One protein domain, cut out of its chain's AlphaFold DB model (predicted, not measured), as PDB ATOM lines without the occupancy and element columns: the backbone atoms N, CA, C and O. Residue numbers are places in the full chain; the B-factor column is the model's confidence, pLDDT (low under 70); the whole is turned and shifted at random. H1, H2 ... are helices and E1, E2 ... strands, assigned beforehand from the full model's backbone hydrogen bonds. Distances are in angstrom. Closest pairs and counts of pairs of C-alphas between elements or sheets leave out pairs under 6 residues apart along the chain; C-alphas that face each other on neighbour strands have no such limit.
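What this domain is: This is residues 29 to 116 of the 137 residues of the protein "FAD-binding protein" of Cryobacterium sp. TmT2-48-2 (UniProt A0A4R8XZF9). A long two-stranded hairpin, E2 and E3, reaches out as an arm from a small body, where the short strand E1 pairs with residues 108 to 112 of E3, and the short helices H1 and H2 and long loops gather round this base. The tip of the arm, residues 100 to 102, lies far from the loop round Asp 82, and the arm makes much of the length. The printed part has 88 residues with two named helices and three named strands, in the order E1 H1 H2 E2 E3; the sheet runs E1 E3 E2, antiparallel throughout. The class is mixed, helices and strands, with 40 residues, under half, in named elements. The whole is compact, with a radius of gyration of the C-alphas of 13.6 A, yet elongated in outline, spanning 48 by 29 by 19 A.

How they stand to each other: Start at residues 29 to 30, which pair antiparallel with residues 35 to 36 of E1, residues 35 to 39. E1 is an edge strand, antiparallel to E3, residues 103 to 112, at 149 degrees between directions; look for N 36 and O 111, 2.9 A apart, within hydrogen-bond range. Next comes H1, residues 44 to 53, which is on the sheet but only grazes it with residues 44 to 51; its closest C-alphas to E1 are those of Leu 47 and Ala 38, 7.6 A apart. H2, residues 69 to 74, also only grazes the sheet, with residues 69 to 73; the closest C-alphas of H2 and E3 are those of Ala 70 and Val 109, 7.3 A apart. H1 and H2 are close but not clearly touching, at a steep tilt of 51 degrees, opposite ways, with the C-alphas of Tyr 44 and Ile 69 closest at 5.2 A. In both helices every O i to N i+4 pair is within hydrogen-bond range. E2, residues 91 to 99, is the other edge strand and forms a hairpin with E3, antiparallel at 165 degrees; N 98 and O 104 are within hydrogen-bond range at 2.9 A. E1, H1, H2 and E2 make a split strand-helix-strand unit, two strands running the same way with E3 between them, and its crossover is right-handed. The sheet is twisted, with C-alphas up to 4.2 A off its best plane.

Where its parts are: Find C-alpha 35 at (146.434, 127.659, 106.111), where E1 begins and runs 13.5 A to C-alpha 39. H1 goes 14.2 A from C-alpha 44 at (138.850, 138.300, 111.693) to C-alpha 53, and H2, residues 69 to 74, is short. E2 runs 26.3 A from C-alpha 91 to C-alpha 99, and E3 returns 29.8 A from C-alpha 103 to C-alpha 112 at (147.067, 131.735, 104.414).

The domain as a whole: The two C-alphas farthest apart are those of Asp 82 and Val 101, 50.0 A. The printed part has no cut; the links H1 to H2 and H2 to E2 are long, with 15 and 16 residues, while E1 to H1 and E2 to E3 are tight. Residues 56 to 57 pair antiparallel with residues 114 to 115, near the end of the printed part. The mean pLDDT of the printed part is 90.9, and one residue, Ala 90, is under 70.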
ATOM      1  N   LEU A  29     143.181 124.559 111.593       97.75
ATOM      2  CA  LEU A  29     144.538 124.892 111.165       97.75
ATOM      3  C   LEU A  29     145.166 123.690 110.461       97.75
ATOM      4  O   LEU A  29     145.124 122.583 110.988       97.75
ATOM      5  N   GLU A  30     145.761 123.933 109.299       97.00
ATOM      6  CA  GLU A  30     146.587 122.976 108.569       97.00
ATOM      7  C   GLU A  30     147.995 123.560 108.446       97.00
ATOM      8  O   GLU A  30     148.274 124.381 107.565       97.00
ATOM      9  N   GLU A  31     148.871 123.164 109.370       96.19
ATOM     10  CA  GLU A  31     150.223 123.719 109.508       96.19
ATOM     11  C   GLU A  31     151.099 123.408 108.294       96.19
ATOM     12  O   GLU A  31     151.811 124.285 107.815       96.19
ATOM     13  N   ALA A  32     151.004 122.193 107.742       96.25
ATOM     14  CA  ALA A  32     151.813 121.788 106.592       96.25
ATOM     15  C   ALA A  32     151.470 122.580 105.319       96.25
ATOM     16  O   ALA A  32     152.313 122.735 104.436       96.25
ATOM     17  N   ALA A  33     150.234 123.074 105.221       94.75
ATOM     18  CA  ALA A  33     149.785 123.923 104.124       94.75
ATOM     19  C   ALA A  33     149.871 125.423 104.448       94.75
ATOM     20  O   ALA A  33     149.573 126.230 103.568       94.75
ATOM     21  N   GLU A  34     150.242 125.793 105.680       95.81
ATOM     22  CA  GLU A  34     150.246 127.175 106.176       95.81
ATOM     23  C   GLU A  34     148.885 127.859 105.955       95.81
ATOM     24  O   GLU A  34     148.780 128.985 105.457       95.81
ATOM     25  N   THR A  35     147.801 127.149 106.292       95.69
ATOM     26  CA  THR A  35     146.434 127.659 106.111       95.69
ATOM     27  C   THR A  35     145.545 127.461 107.321       95.69
ATOM     28  O   THR A  35     145.666 126.481 108.050       95.69
ATOM     29  N   VAL A  36     144.588 128.370 107.490       96.31
ATOM     30  CA  VAL A  36     143.491 128.241 108.449       96.31
ATOM     31  C   VAL A  36     142.153 128.325 107.725       96.31
ATOM     32  O   VAL A  36     141.903 129.259 106.968       96.31
ATOM     33  N   ASP A  37     141.277 127.355 107.955       96.00
ATOM     34  CA  ASP A  37     139.908 127.334 107.453       96.00
ATOM     35  C   ASP A  37     138.930 127.725 108.561       96.00
ATOM     36  O   ASP A  37     138.799 127.032 109.571       96.00
ATOM     37  N   ALA A  38     138.223 128.838 108.384       95.38
ATOM     38  CA  ALA A  38     137.384 129.440 109.415       95.38
ATOM     39  C   ALA A  38     135.950 129.696 108.920       95.38
ATOM     40  O   ALA A  38     135.730 129.920 107.725       95.38
ATOM     41  N   PRO A  39     134.943 129.713 109.816       95.62
ATOM     42  CA  PRO A  39     133.590 130.105 109.441       95.62
ATOM     43  C   PRO A  39     133.568 131.539 108.913       95.62
ATOM     44  O   PRO A  39     134.062 132.460 109.558       95.62
ATOM     45  N   ALA A  40     132.894 131.756 107.789       93.81
ATOM     46  CA  ALA A  40     132.783 133.062 107.144       93.81
ATOM     47  C   ALA A  40     132.243 134.184 108.052       93.81
ATOM     48  O   ALA A  40     132.567 135.356 107.858       93.81
ATOM     49  N   GLY A  41     131.394 133.840 109.022       94.88
ATOM     50  CA  GLY A  41     130.820 134.796 109.965       94.88
ATOM     51  C   GLY A  41     131.703 135.153 111.158       94.88
ATOM     52  O   GLY A  41     131.375 136.119 111.848       94.88
ATOM     53  N   MET A  42     132.790 134.413 111.404       95.38
ATOM     54  CA  MET A  42     133.741 134.713 112.479       95.38
ATOM     55  C   MET A  42     134.367 136.091 112.249       95.38
ATOM     56  O   MET A  42     134.578 136.494 111.104       95.38
ATOM     57  N   ARG A  43     134.648 136.836 113.322       94.31
ATOM     58  CA  ARG A  43     135.357 138.119 113.224       94.31
ATOM     59  C   ARG A  43     136.832 137.851 112.959       94.31
ATOM     60  O   ARG A  43     137.418 136.996 113.619       94.31
ATOM     61  N   TYR A  44     137.450 138.576 112.029       91.12
ATOM     62  CA  TYR A  44     138.850 138.300 111.693       91.12
ATOM     63  C   TYR A  44     139.808 138.613 112.858       91.12
ATOM     64  O   TYR A  44     140.862 137.997 112.942       91.12
ATOM     65  N   GLY A  45     139.435 139.498 113.792       93.06
ATOM     66  CA  GLY A  45     140.187 139.708 115.031       93.06
ATOM     67  C   GLY A  45     140.156 138.509 115.982       93.06
ATOM     68  O   GLY A  45     141.180 138.180 116.571       93.06
ATOM     69  N   ASP A  46     139.017 137.813 116.078       95.44
ATOM     70  CA  ASP A  46     138.912 136.572 116.860       95.44
ATOM     71  C   ASP A  46     139.766 135.473 116.214       95.44
ATOM     72  O   ASP A  46     140.479 134.747 116.906       95.44
ATOM     73  N   LEU A  47     139.749 135.393 114.877       94.62
ATOM     74  CA  LEU A  47     140.629 134.496 114.130       94.62
ATOM     75  C   LEU A  47     142.106 134.839 114.357       94.62
ATOM     76  O   LEU A  47     142.889 133.930 114.606       94.62
ATOM     77  N   ALA A  48     142.485 136.120 114.297       94.44
ATOM     78  CA  ALA A  48     143.858 136.578 114.509       94.44
ATOM     79  C   ALA A  48     144.379 136.176 115.898       94.44
ATOM     80  O   ALA A  48     145.477 135.636 116.016       94.44
ATOM     81  N   ALA A  49     143.568 136.374 116.943       96.25
ATOM     82  CA  ALA A  49     143.901 135.929 118.294       96.25
ATOM     83  C   ALA A  49     144.013 134.398 118.382       96.25
ATOM     84  O   ALA A  49     144.927 133.878 119.024       96.25
ATOM     85  N   TRP A  50     143.108 133.674 117.715       97.44
ATOM     86  CA  TRP A  50     143.120 132.214 117.690       97.44
ATOM     87  C   TRP A  50     144.377 131.665 117.005       97.44
ATOM     88  O   TRP A  50     145.051 130.828 117.595       97.44
ATOM     89  N   VAL A  51     144.750 132.150 115.814       96.88
ATOM     90  CA  VAL A  51     145.966 131.677 115.120       96.88
ATOM     91  C   VAL A  51     147.235 132.054 115.884       96.88
ATOM     92  O   VAL A  51     148.149 131.235 115.967       96.88
ATOM     93  N   HIS A  52     147.255 133.222 116.538       97.00
ATOM     94  CA  HIS A  52     148.376 133.643 117.378       97.00
ATOM     95  C   HIS A  52     148.623 132.680 118.541       97.00
ATOM     96  O   HIS A  52     149.766 132.304 118.800       97.00
ATOM     97  N   ALA A  53     147.556 132.207 119.191       97.75
ATOM     98  CA  ALA A  53     147.660 131.198 120.244       97.75
ATOM     99  C   ALA A  53     148.236 129.853 119.750       97.75
ATOM    100  O   ALA A  53     148.720 129.070 120.562       97.75
ATOM    101  N   HIS A  54     148.221 129.604 118.435       97.44
ATOM    102  CA  HIS A  54     148.791 128.416 117.792       97.44
ATOM    103  C   HIS A  54     150.152 128.690 117.126       97.44
ATOM    104  O   HIS A  54     150.653 127.845 116.395       97.44
ATOM    105  N   GLY A  55     150.766 129.856 117.357       97.69
ATOM    106  CA  GLY A  55     152.078 130.197 116.795       97.69
ATOM    107  C   GLY A  55     152.039 130.779 115.381       97.69
ATOM    108  O   GLY A  55     153.095 131.022 114.796       97.69
ATOM    109  N   TRP A  56     150.859 131.117 114.864       97.62
ATOM    110  CA  TRP A  56     150.654 131.642 113.512       97.62
ATOM    111  C   TRP A  56     150.103 133.073 113.513       97.62
ATOM    112  O   TRP A  56     149.537 133.547 114.493       97.62
ATOM    113  N   ALA A  57     150.241 133.781 112.402       95.00
ATOM    114  CA  ALA A  57     149.773 135.146 112.218       95.00
ATOM    115  C   ALA A  57     149.112 135.321 110.846       95.00
ATOM    116  O   ALA A  57     149.396 134.594 109.895       95.00
ATOM    117  N   LEU A  58     148.220 136.307 110.746       91.50
ATOM    118  CA  LEU A  58     147.717 136.793 109.462       91.50
ATOM    119  C   LEU A  58     148.676 137.867 108.935       91.50
ATOM    120  O   LEU A  58     149.051 138.766 109.682       91.50
ATOM    121  N   HIS A  59     149.016 137.795 107.649       87.94
ATOM    122  CA  HIS A  59     149.984 138.691 106.999       87.94
ATOM    123  C   HIS A  59     149.556 140.172 106.963       87.94
ATOM    124  O   HIS A  59     150.385 141.072 106.845       87.94
ATOM    125  N   ASN A  60     148.249 140.444 107.033       88.25
ATOM    126  CA  ASN A  60     147.693 141.791 107.031       88.25
ATOM    127  C   ASN A  60     146.397 141.828 107.851       88.25
ATOM    128  O   ASN A  60     145.704 140.817 107.971       88.25
ATOM    129  N   LEU A  61     146.054 142.986 108.413       87.12
ATOM    130  CA  LEU A  61     144.858 143.188 109.235       87.12
ATOM    131  C   LEU A  61     144.233 144.545 108.909       87.12
ATOM    132  O   LEU A  61     144.939 145.516 108.650       87.12
ATOM    133  N   GLY A  62     142.903 144.617 108.941       86.50
ATOM    134  CA  GLY A  62     142.205 145.899 108.880       86.50
ATOM    135  C   GLY A  62     142.379 146.713 110.169       86.50
ATOM    136  O   GLY A  62     142.943 146.250 111.159       86.50
ATOM    137  N   SER A  63     141.839 147.932 110.182       88.75
ATOM    138  CA  SER A  63     141.917 148.829 111.345       88.75
ATOM    139  C   SER A  63     141.026 148.408 112.522       88.75
ATOM    140  O   SER A  63     141.328 148.726 113.668       88.75
ATOM    141  N   LEU A  64     139.917 147.707 112.255       90.88
ATOM    142  CA  LEU A  64     138.919 147.330 113.261       90.88
ATOM    143  C   LEU A  64     138.713 145.813 113.305       90.88
ATOM    144  O   LEU A  64     138.264 145.255 112.306       90.88
ATOM    145  N   PRO A  65     138.951 145.131 114.439       90.31
ATOM    146  CA  PRO A  65     139.009 143.663 114.500       90.31
ATOM    147  C   PRO A  65     137.643 142.964 114.397       90.31
ATOM    148  O   PRO A  65     137.569 141.747 114.239       90.31
ATOM    149  N   HIS A  66     136.541 143.707 114.513       92.94
ATOM    150  CA  HIS A  66     135.195 143.157 114.697       92.94
ATOM    151  C   HIS A  66     134.412 142.945 113.389       92.94
ATOM    152  O   HIS A  66     133.196 142.742 113.424       92.94
ATOM    153  N   VAL A  67     135.087 142.974 112.238       93.69
ATOM    154  CA  VAL A  67     134.482 142.688 110.929       93.69
ATOM    155  C   VAL A  67     134.480 141.177 110.672       93.69
ATOM    156  O   VAL A  67     135.470 140.502 110.941       93.69
ATOM    157  N   SER A  68     133.378 140.612 110.164       94.31
ATOM    158  CA  SER A  68     133.340 139.194 109.753       94.31
ATOM    159  C   SER A  68     134.339 138.915 108.630       94.31
ATOM    160  O   SER A  68     134.423 139.733 107.715       94.31
ATOM    161  N   ILE A  69     134.976 137.743 108.616       93.06
ATOM    162  CA  ILE A  69     135.914 137.312 107.564       93.06
ATOM    163  C   ILE A  69     135.287 137.446 106.169       93.06
ATOM    164  O   ILE A  69     135.886 138.046 105.278       93.06
ATOM    165  N   ALA A  70     134.051 136.962 105.984       91.06
ATOM    166  CA  ALA A  70     133.363 137.071 104.700       91.06
ATOM    167  C   ALA A  70     133.092 138.526 104.284       91.06
ATOM    168  O   ALA A  70     133.210 138.871 103.116       91.06
ATOM    169  N   GLY A  71     132.738 139.388 105.236       91.31
ATOM    170  CA  GLY A  71     132.568 140.815 104.961       91.31
ATOM    171  C   GLY A  71     133.889 141.481 104.581       91.31
ATOM    172  O   GLY A  71     133.936 142.217 103.605       91.31
ATOM    173  N   ALA A  72     134.961 141.171 105.314       90.31
ATOM    174  CA  ALA A  72     136.274 141.765 105.111       90.31
ATOM    175  C   ALA A  72     136.854 141.435 103.726       90.31
ATOM    176  O   ALA A  72     137.345 142.334 103.044       90.31
ATOM    177  N   PHE A  73     136.757 140.177 103.274       87.12
ATOM    178  CA  PHE A  73     137.212 139.821 101.923       87.12
ATOM    179  C   PHE A  73     136.312 140.444 100.843       87.12
ATOM    180  O   PHE A  73     136.829 140.959  99.854       87.12
ATOM    181  N   ALA A  74     134.984 140.425 101.030       88.75
ATOM    182  CA  ALA A  74     134.031 140.850 100.005       88.75
ATOM    183  C   ALA A  74     134.156 142.340  99.659       88.75
ATOM    184  O   ALA A  74     133.854 142.732  98.536       88.75
ATOM    185  N   THR A  75     134.612 143.163 100.606       89.50
ATOM    186  CA  THR A  75     134.814 144.607 100.415       89.50
ATOM    187  C   THR A  75     136.281 145.000 100.228       89.50
ATOM    188  O   THR A  75     136.600 146.185 100.247       89.50
ATOM    189  N   GLY A  76     137.187 144.030 100.053       86.88
ATOM    190  CA  GLY A  76     138.605 144.305  99.811       86.88
ATOM    191  C   GLY A  76     139.332 144.925 101.007       86.88
ATOM    192  O   GLY A  76     140.249 145.719 100.818       86.88
ATOM    193  N   THR A  77     138.943 144.571 102.236       88.69
ATOM    194  CA  THR A  77     139.587 145.081 103.458       88.69
ATOM    195  C   THR A  77     141.091 144.808 103.429       88.69
ATOM    196  O   THR A  77     141.526 143.685 103.165       88.69
ATOM    197  N   HIS A  78     141.888 145.827 103.738       89.06
ATOM    198  CA  HIS A  78     143.342 145.748 103.789       89.06
ATOM    199  C   HIS A  78     143.889 146.593 104.942       89.06
ATOM    200  O   HIS A  78     143.228 147.517 105.420       89.06
ATOM    201  N   GLY A  79     145.094 146.256 105.392       87.62
ATOM    202  CA  GLY A  79     145.893 147.125 106.251       87.62
ATOM    203  C   GLY A  79     146.830 147.997 105.425       87.62
ATOM    204  O   GLY A  79     146.479 148.465 104.342       87.62
ATOM    205  N   SER A  80     148.039 148.209 105.929       87.25
ATOM    206  CA  SER A  80     149.066 149.030 105.282       87.25
ATOM    207  C   SER A  80     150.259 148.185 104.827       87.25
ATOM    208  O   SER A  80     150.478 147.081 105.326       87.25
ATOM    209  N   GLY A  81     151.053 148.737 103.906       87.56
ATOM    210  CA  GLY A  81     152.299 148.153 103.409       87.56
ATOM    211  C   GLY A  81     152.263 147.909 101.902       87.56
ATOM    212  O   GLY A  81     151.371 147.233 101.405       87.56
ATOM    213  N   ASP A  82     153.266 148.412 101.183       87.88
ATOM    214  CA  ASP A  82     153.311 148.385  99.710       87.88
ATOM    215  C   ASP A  82     153.299 146.969  99.118       87.88
ATOM    216  O   ASP A  82     152.864 146.754  97.990       87.88
ATOM    217  N   ARG A  83     153.796 145.991  99.885       87.81
ATOM    218  CA  ARG A  83     153.826 144.571  99.501       87.81
ATOM    219  C   ARG A  83     152.735 143.740 100.173       87.81
ATOM    220  O   ARG A  83     152.649 142.544  99.913       87.81
ATOM    221  N   ASN A  84     151.913 144.355 101.020       85.00
ATOM    222  CA  ASN A  84     150.856 143.667 101.742       85.00
ATOM    223  C   ASN A  84     149.566 143.760 100.931       85.00
ATOM    224  O   ASN A  84     148.934 144.814 100.855       85.00
ATOM    225  N   GLY A  85     149.174 142.639 100.328       83.56
ATOM    226  CA  GLY A  85     147.897 142.523  99.635       83.56
ATOM    227  C   GLY A  85     146.696 142.744 100.560       83.56
ATOM    228  O   GLY A  85     146.813 142.844 101.787       83.56
ATOM    229  N   THR A  86     145.507 142.833  99.964       85.44
ATOM    230  CA  THR A  86     144.263 142.855 100.743       85.44
ATOM    231  C   THR A  86     144.048 141.508 101.433       85.44
ATOM    232  O   THR A  86     144.615 140.494 101.034       85.44
ATOM    233  N   LEU A  87     143.149 141.438 102.415       78.31
ATOM    234  CA  LEU A  87     142.773 140.155 103.023       78.31
ATOM    235  C   LEU A  87     142.246 139.135 101.996       78.31
ATOM    236  O   LEU A  87     142.213 137.945 102.291       78.31
ATOM    237  N   ALA A  88     141.850 139.577 100.798       80.88
ATOM    238  CA  ALA A  88     141.371 138.721  99.719       80.88
ATOM    239  C   ALA A  88     142.489 138.135  98.833       80.88
ATOM    240  O   ALA A  88     142.204 137.245  98.033       80.88
ATOM    241  N   THR A  89     143.750 138.571  98.945       75.62
ATOM    242  CA  THR A  89     144.819 138.108  98.032       75.62
ATOM    243  C   THR A  89     145.283 136.670  98.283       75.62
ATOM    244  O   THR A  89     146.030 136.124  97.477       75.62
ATOM    245  N   ALA A  90     144.832 136.030  99.366       68.56
ATOM    246  CA  ALA A  90     145.237 134.674  99.740       68.56
ATOM    247  C   ALA A  90     144.085 133.836 100.327       68.56
ATOM    248  O   ALA A  90     144.280 133.134 101.322       68.56
ATOM    249  N   VAL A  91     142.885 133.919  99.732       81.19
ATOM    250  CA  VAL A  91     141.703 133.187 100.218       81.19
ATOM    251  C   VAL A  91     141.161 132.164  99.229       81.19
ATOM    252  O   VAL A  91     141.110 132.392  98.021       81.19
ATOM    253  N   ARG A  92     140.679 131.044  99.766       85.69
ATOM    254  CA  ARG A  92     139.820 130.083  99.068       85.69
ATOM    255  C   ARG A  92     138.487 130.004  99.801       85.69
ATOM    256  O   ARG A  92     138.456 129.908 101.023       85.69
ATOM    257  N   ILE A  93     137.382 130.024  99.063       85.12
ATOM    258  CA  ILE A  93     136.034 129.999  99.642       85.12
ATOM    259  C   ILE A  93     135.380 128.657  99.351       85.12
ATOM    260  O   ILE A  93     135.417 128.172  98.220       85.12
ATOM    261  N   THR A  94     134.744 128.083 100.372       88.88
ATOM    262  CA  THR A  94     133.949 126.862 100.240       88.88
ATOM    263  C   THR A  94     132.536 127.108 100.762       88.88
ATOM    264  O   THR A  94     132.333 127.401 101.941       88.88
ATOM    265  N   LEU A  95     131.547 126.954  99.879       89.19
ATOM    266  CA  LEU A  95     130.130 126.899 100.230       89.19
ATOM    267  C   LEU A  95     129.673 125.441 100.202       89.19
ATOM    268  O   LEU A  95     129.788 124.767  99.178       89.19
ATOM    269  N   ARG A  96     129.113 124.964 101.313       87.62
ATOM    270  CA  ARG A  96     128.518 123.631 101.407       87.62
ATOM    271  C   ARG A  96     127.046 123.735 101.769       87.62
ATOM    272  O   ARG A  96     126.691 124.266 102.821       87.62
ATOM    273  N   VAL A  97     126.201 123.155 100.923       88.00
ATOM    274  CA  VAL A  97     124.768 122.980 101.174       88.00
ATOM    275  C   VAL A  97     124.508 121.495 101.364       88.00
ATOM    276  O   VAL A  97     124.873 120.678 100.525       88.00
ATOM    277  N   THR A  98     123.947 121.121 102.509       88.94
ATOM    278  CA  THR A  98     123.595 119.731 102.816       88.94
ATOM    279  C   THR A  98     122.111 119.664 103.135       88.94
ATOM    280  O   THR A  98     121.655 120.308 104.079       88.94
ATOM    281  N   LEU A  99     121.376 118.876 102.353       89.88
ATOM    282  CA  LEU A  99     119.968 118.583 102.581       89.88
ATOM    283  C   LEU A  99     119.841 117.152 103.108       89.88
ATOM    284  O   LEU A  99     120.227 116.194 102.438       89.88
ATOM    285  N   ARG A 100     119.343 117.022 104.338       87.38
ATOM    286  CA  ARG A 100     118.883 115.749 104.914       87.38
ATOM    287  C   ARG A 100     117.433 115.945 105.368       87.38
ATOM    288  O   ARG A 100     116.622 116.414 104.585       87.38
ATOM    289  N   VAL A 101     117.123 115.662 106.634       92.06
ATOM    290  CA  VAL A 101     115.857 116.074 107.267       92.06
ATOM    291  C   VAL A 101     115.822 117.595 107.487       92.06
ATOM    292  O   VAL A 101     114.757 118.200 107.510       92.06
ATOM    293  N   THR A 102     116.991 118.234 107.605       86.50
ATOM    294  CA  THR A 102     117.154 119.690 107.693       86.50
ATOM    295  C   THR A 102     118.085 120.202 106.596       86.50
ATOM    296  O   THR A 102     118.959 119.475 106.109       86.50
ATOM    297  N   LEU A 103     117.897 121.466 106.211       84.69
ATOM    298  CA  LEU A 103     118.825 122.199 105.355       84.69
ATOM    299  C   LEU A 103     119.926 122.819 106.221       84.69
ATOM    300  O   LEU A 103     119.645 123.622 107.109       84.69
ATOM    301  N   ARG A 104     121.185 122.479 105.937       86.88
ATOM    302  CA  ARG A 104     122.358 123.132 106.529       86.88
ATOM    303  C   ARG A 104     123.164 123.826 105.440       86.88
ATOM    304  O   ARG A 104     123.589 123.189 104.476       86.88
ATOM    305  N   VAL A 105     123.424 125.113 105.646       86.44
ATOM    306  CA  VAL A 105     124.330 125.923 104.828       86.44
ATOM    307  C   VAL A 105     125.557 126.252 105.665       86.44
ATOM    308  O   VAL A 105     125.431 126.756 106.777       86.44
ATOM    309  N   THR A 106     126.739 125.937 105.146       89.31
ATOM    310  CA  THR A 106     128.024 126.266 105.776       89.31
ATOM    311  C   THR A 106     128.847 127.063 104.780       89.31
ATOM    312  O   THR A 106     129.044 126.617 103.650       89.31
ATOM    313  N   LEU A 107     129.317 128.236 105.191       92.69
ATOM    314  CA  LEU A 107     130.237 129.049 104.405       92.69
ATOM    315  C   LEU A 107     131.535 129.180 105.192       92.69
ATOM    316  O   LEU A 107     131.522 129.646 106.337       92.69
ATOM    317  N   ARG A 108     132.637 128.744 104.588       94.56
ATOM    318  CA  ARG A 108     133.966 128.757 105.199       94.56
ATOM    319  C   ARG A 108     134.964 129.417 104.261       94.56
ATOM    320  O   ARG A 108     134.795 129.389 103.038       94.56
ATOM    321  N   VAL A 109     135.958 130.057 104.857       93.44
ATOM    322  CA  VAL A 109     137.026 130.763 104.160       93.44
ATOM    323  C   VAL A 109     138.342 130.203 104.666       93.44
ATOM    324  O   VAL A 109     138.614 130.241 105.865       93.44
ATOM    325  N   THR A 110     139.145 129.699 103.741       94.69
ATOM    326  CA  THR A 110     140.516 129.269 103.984       94.69
ATOM    327  C   THR A 110     141.450 130.433 103.687       94.69
ATOM    328  O   THR A 110     141.385 130.994 102.593       94.69
ATOM    329  N   LEU A 111     142.297 130.799 104.645       92.62
ATOM    330  CA  LEU A 111     143.258 131.897 104.560       92.62
ATOM    331  C   LEU A 111     144.674 131.357 104.747       92.62
ATOM    332  O   LEU A 111     144.875 130.429 105.531       92.62
ATOM    333  N   ARG A 112     145.655 131.964 104.076       92.94
ATOM    334  CA  ARG A 112     147.067 131.735 104.414       92.94
ATOM    335  C   ARG A 112     147.418 132.344 105.768       92.94
ATOM    336  O   ARG A 112     146.938 133.428 106.111       92.94
ATOM    337  N   VAL A 113     148.286 131.649 106.487       94.31
ATOM    338  CA  VAL A 113     148.904 132.098 107.734       94.31
ATOM    339  C   VAL A 113     150.420 132.032 107.607       94.31
ATOM    340  O   VAL A 113     150.949 131.321 106.763       94.31
ATOM    341  N   GLU A 114     151.116 132.778 108.452       94.50
ATOM    342  CA  GLU A 114     152.578 132.818 108.508       94.50
ATOM    343  C   GLU A 114     153.041 132.555 109.945       94.50
ATOM    344  O   GLU A 114     152.258 132.772 110.876       94.50
ATOM    345  N   PRO A 115     154.282 132.102 110.182       96.94
ATOM    346  CA  PRO A 115     154.815 132.007 111.536       96.94
ATOM    347  C   PRO A 115     154.689 133.343 112.276       96.94
ATOM    348  O   PRO A 115     154.910 134.410 111.703       96.94
ATOM    349  N   THR A 116     154.338 133.299 113.563       96.75
ATOM    350  CA  THR A 116     154.164 134.517 114.365       96.75
ATOM    351  C   THR A 116     155.420 135.386 114.346       96.75
ATOM    352  O   THR A 116     156.531 134.921 114.596       96.75
TER     353      THR A 116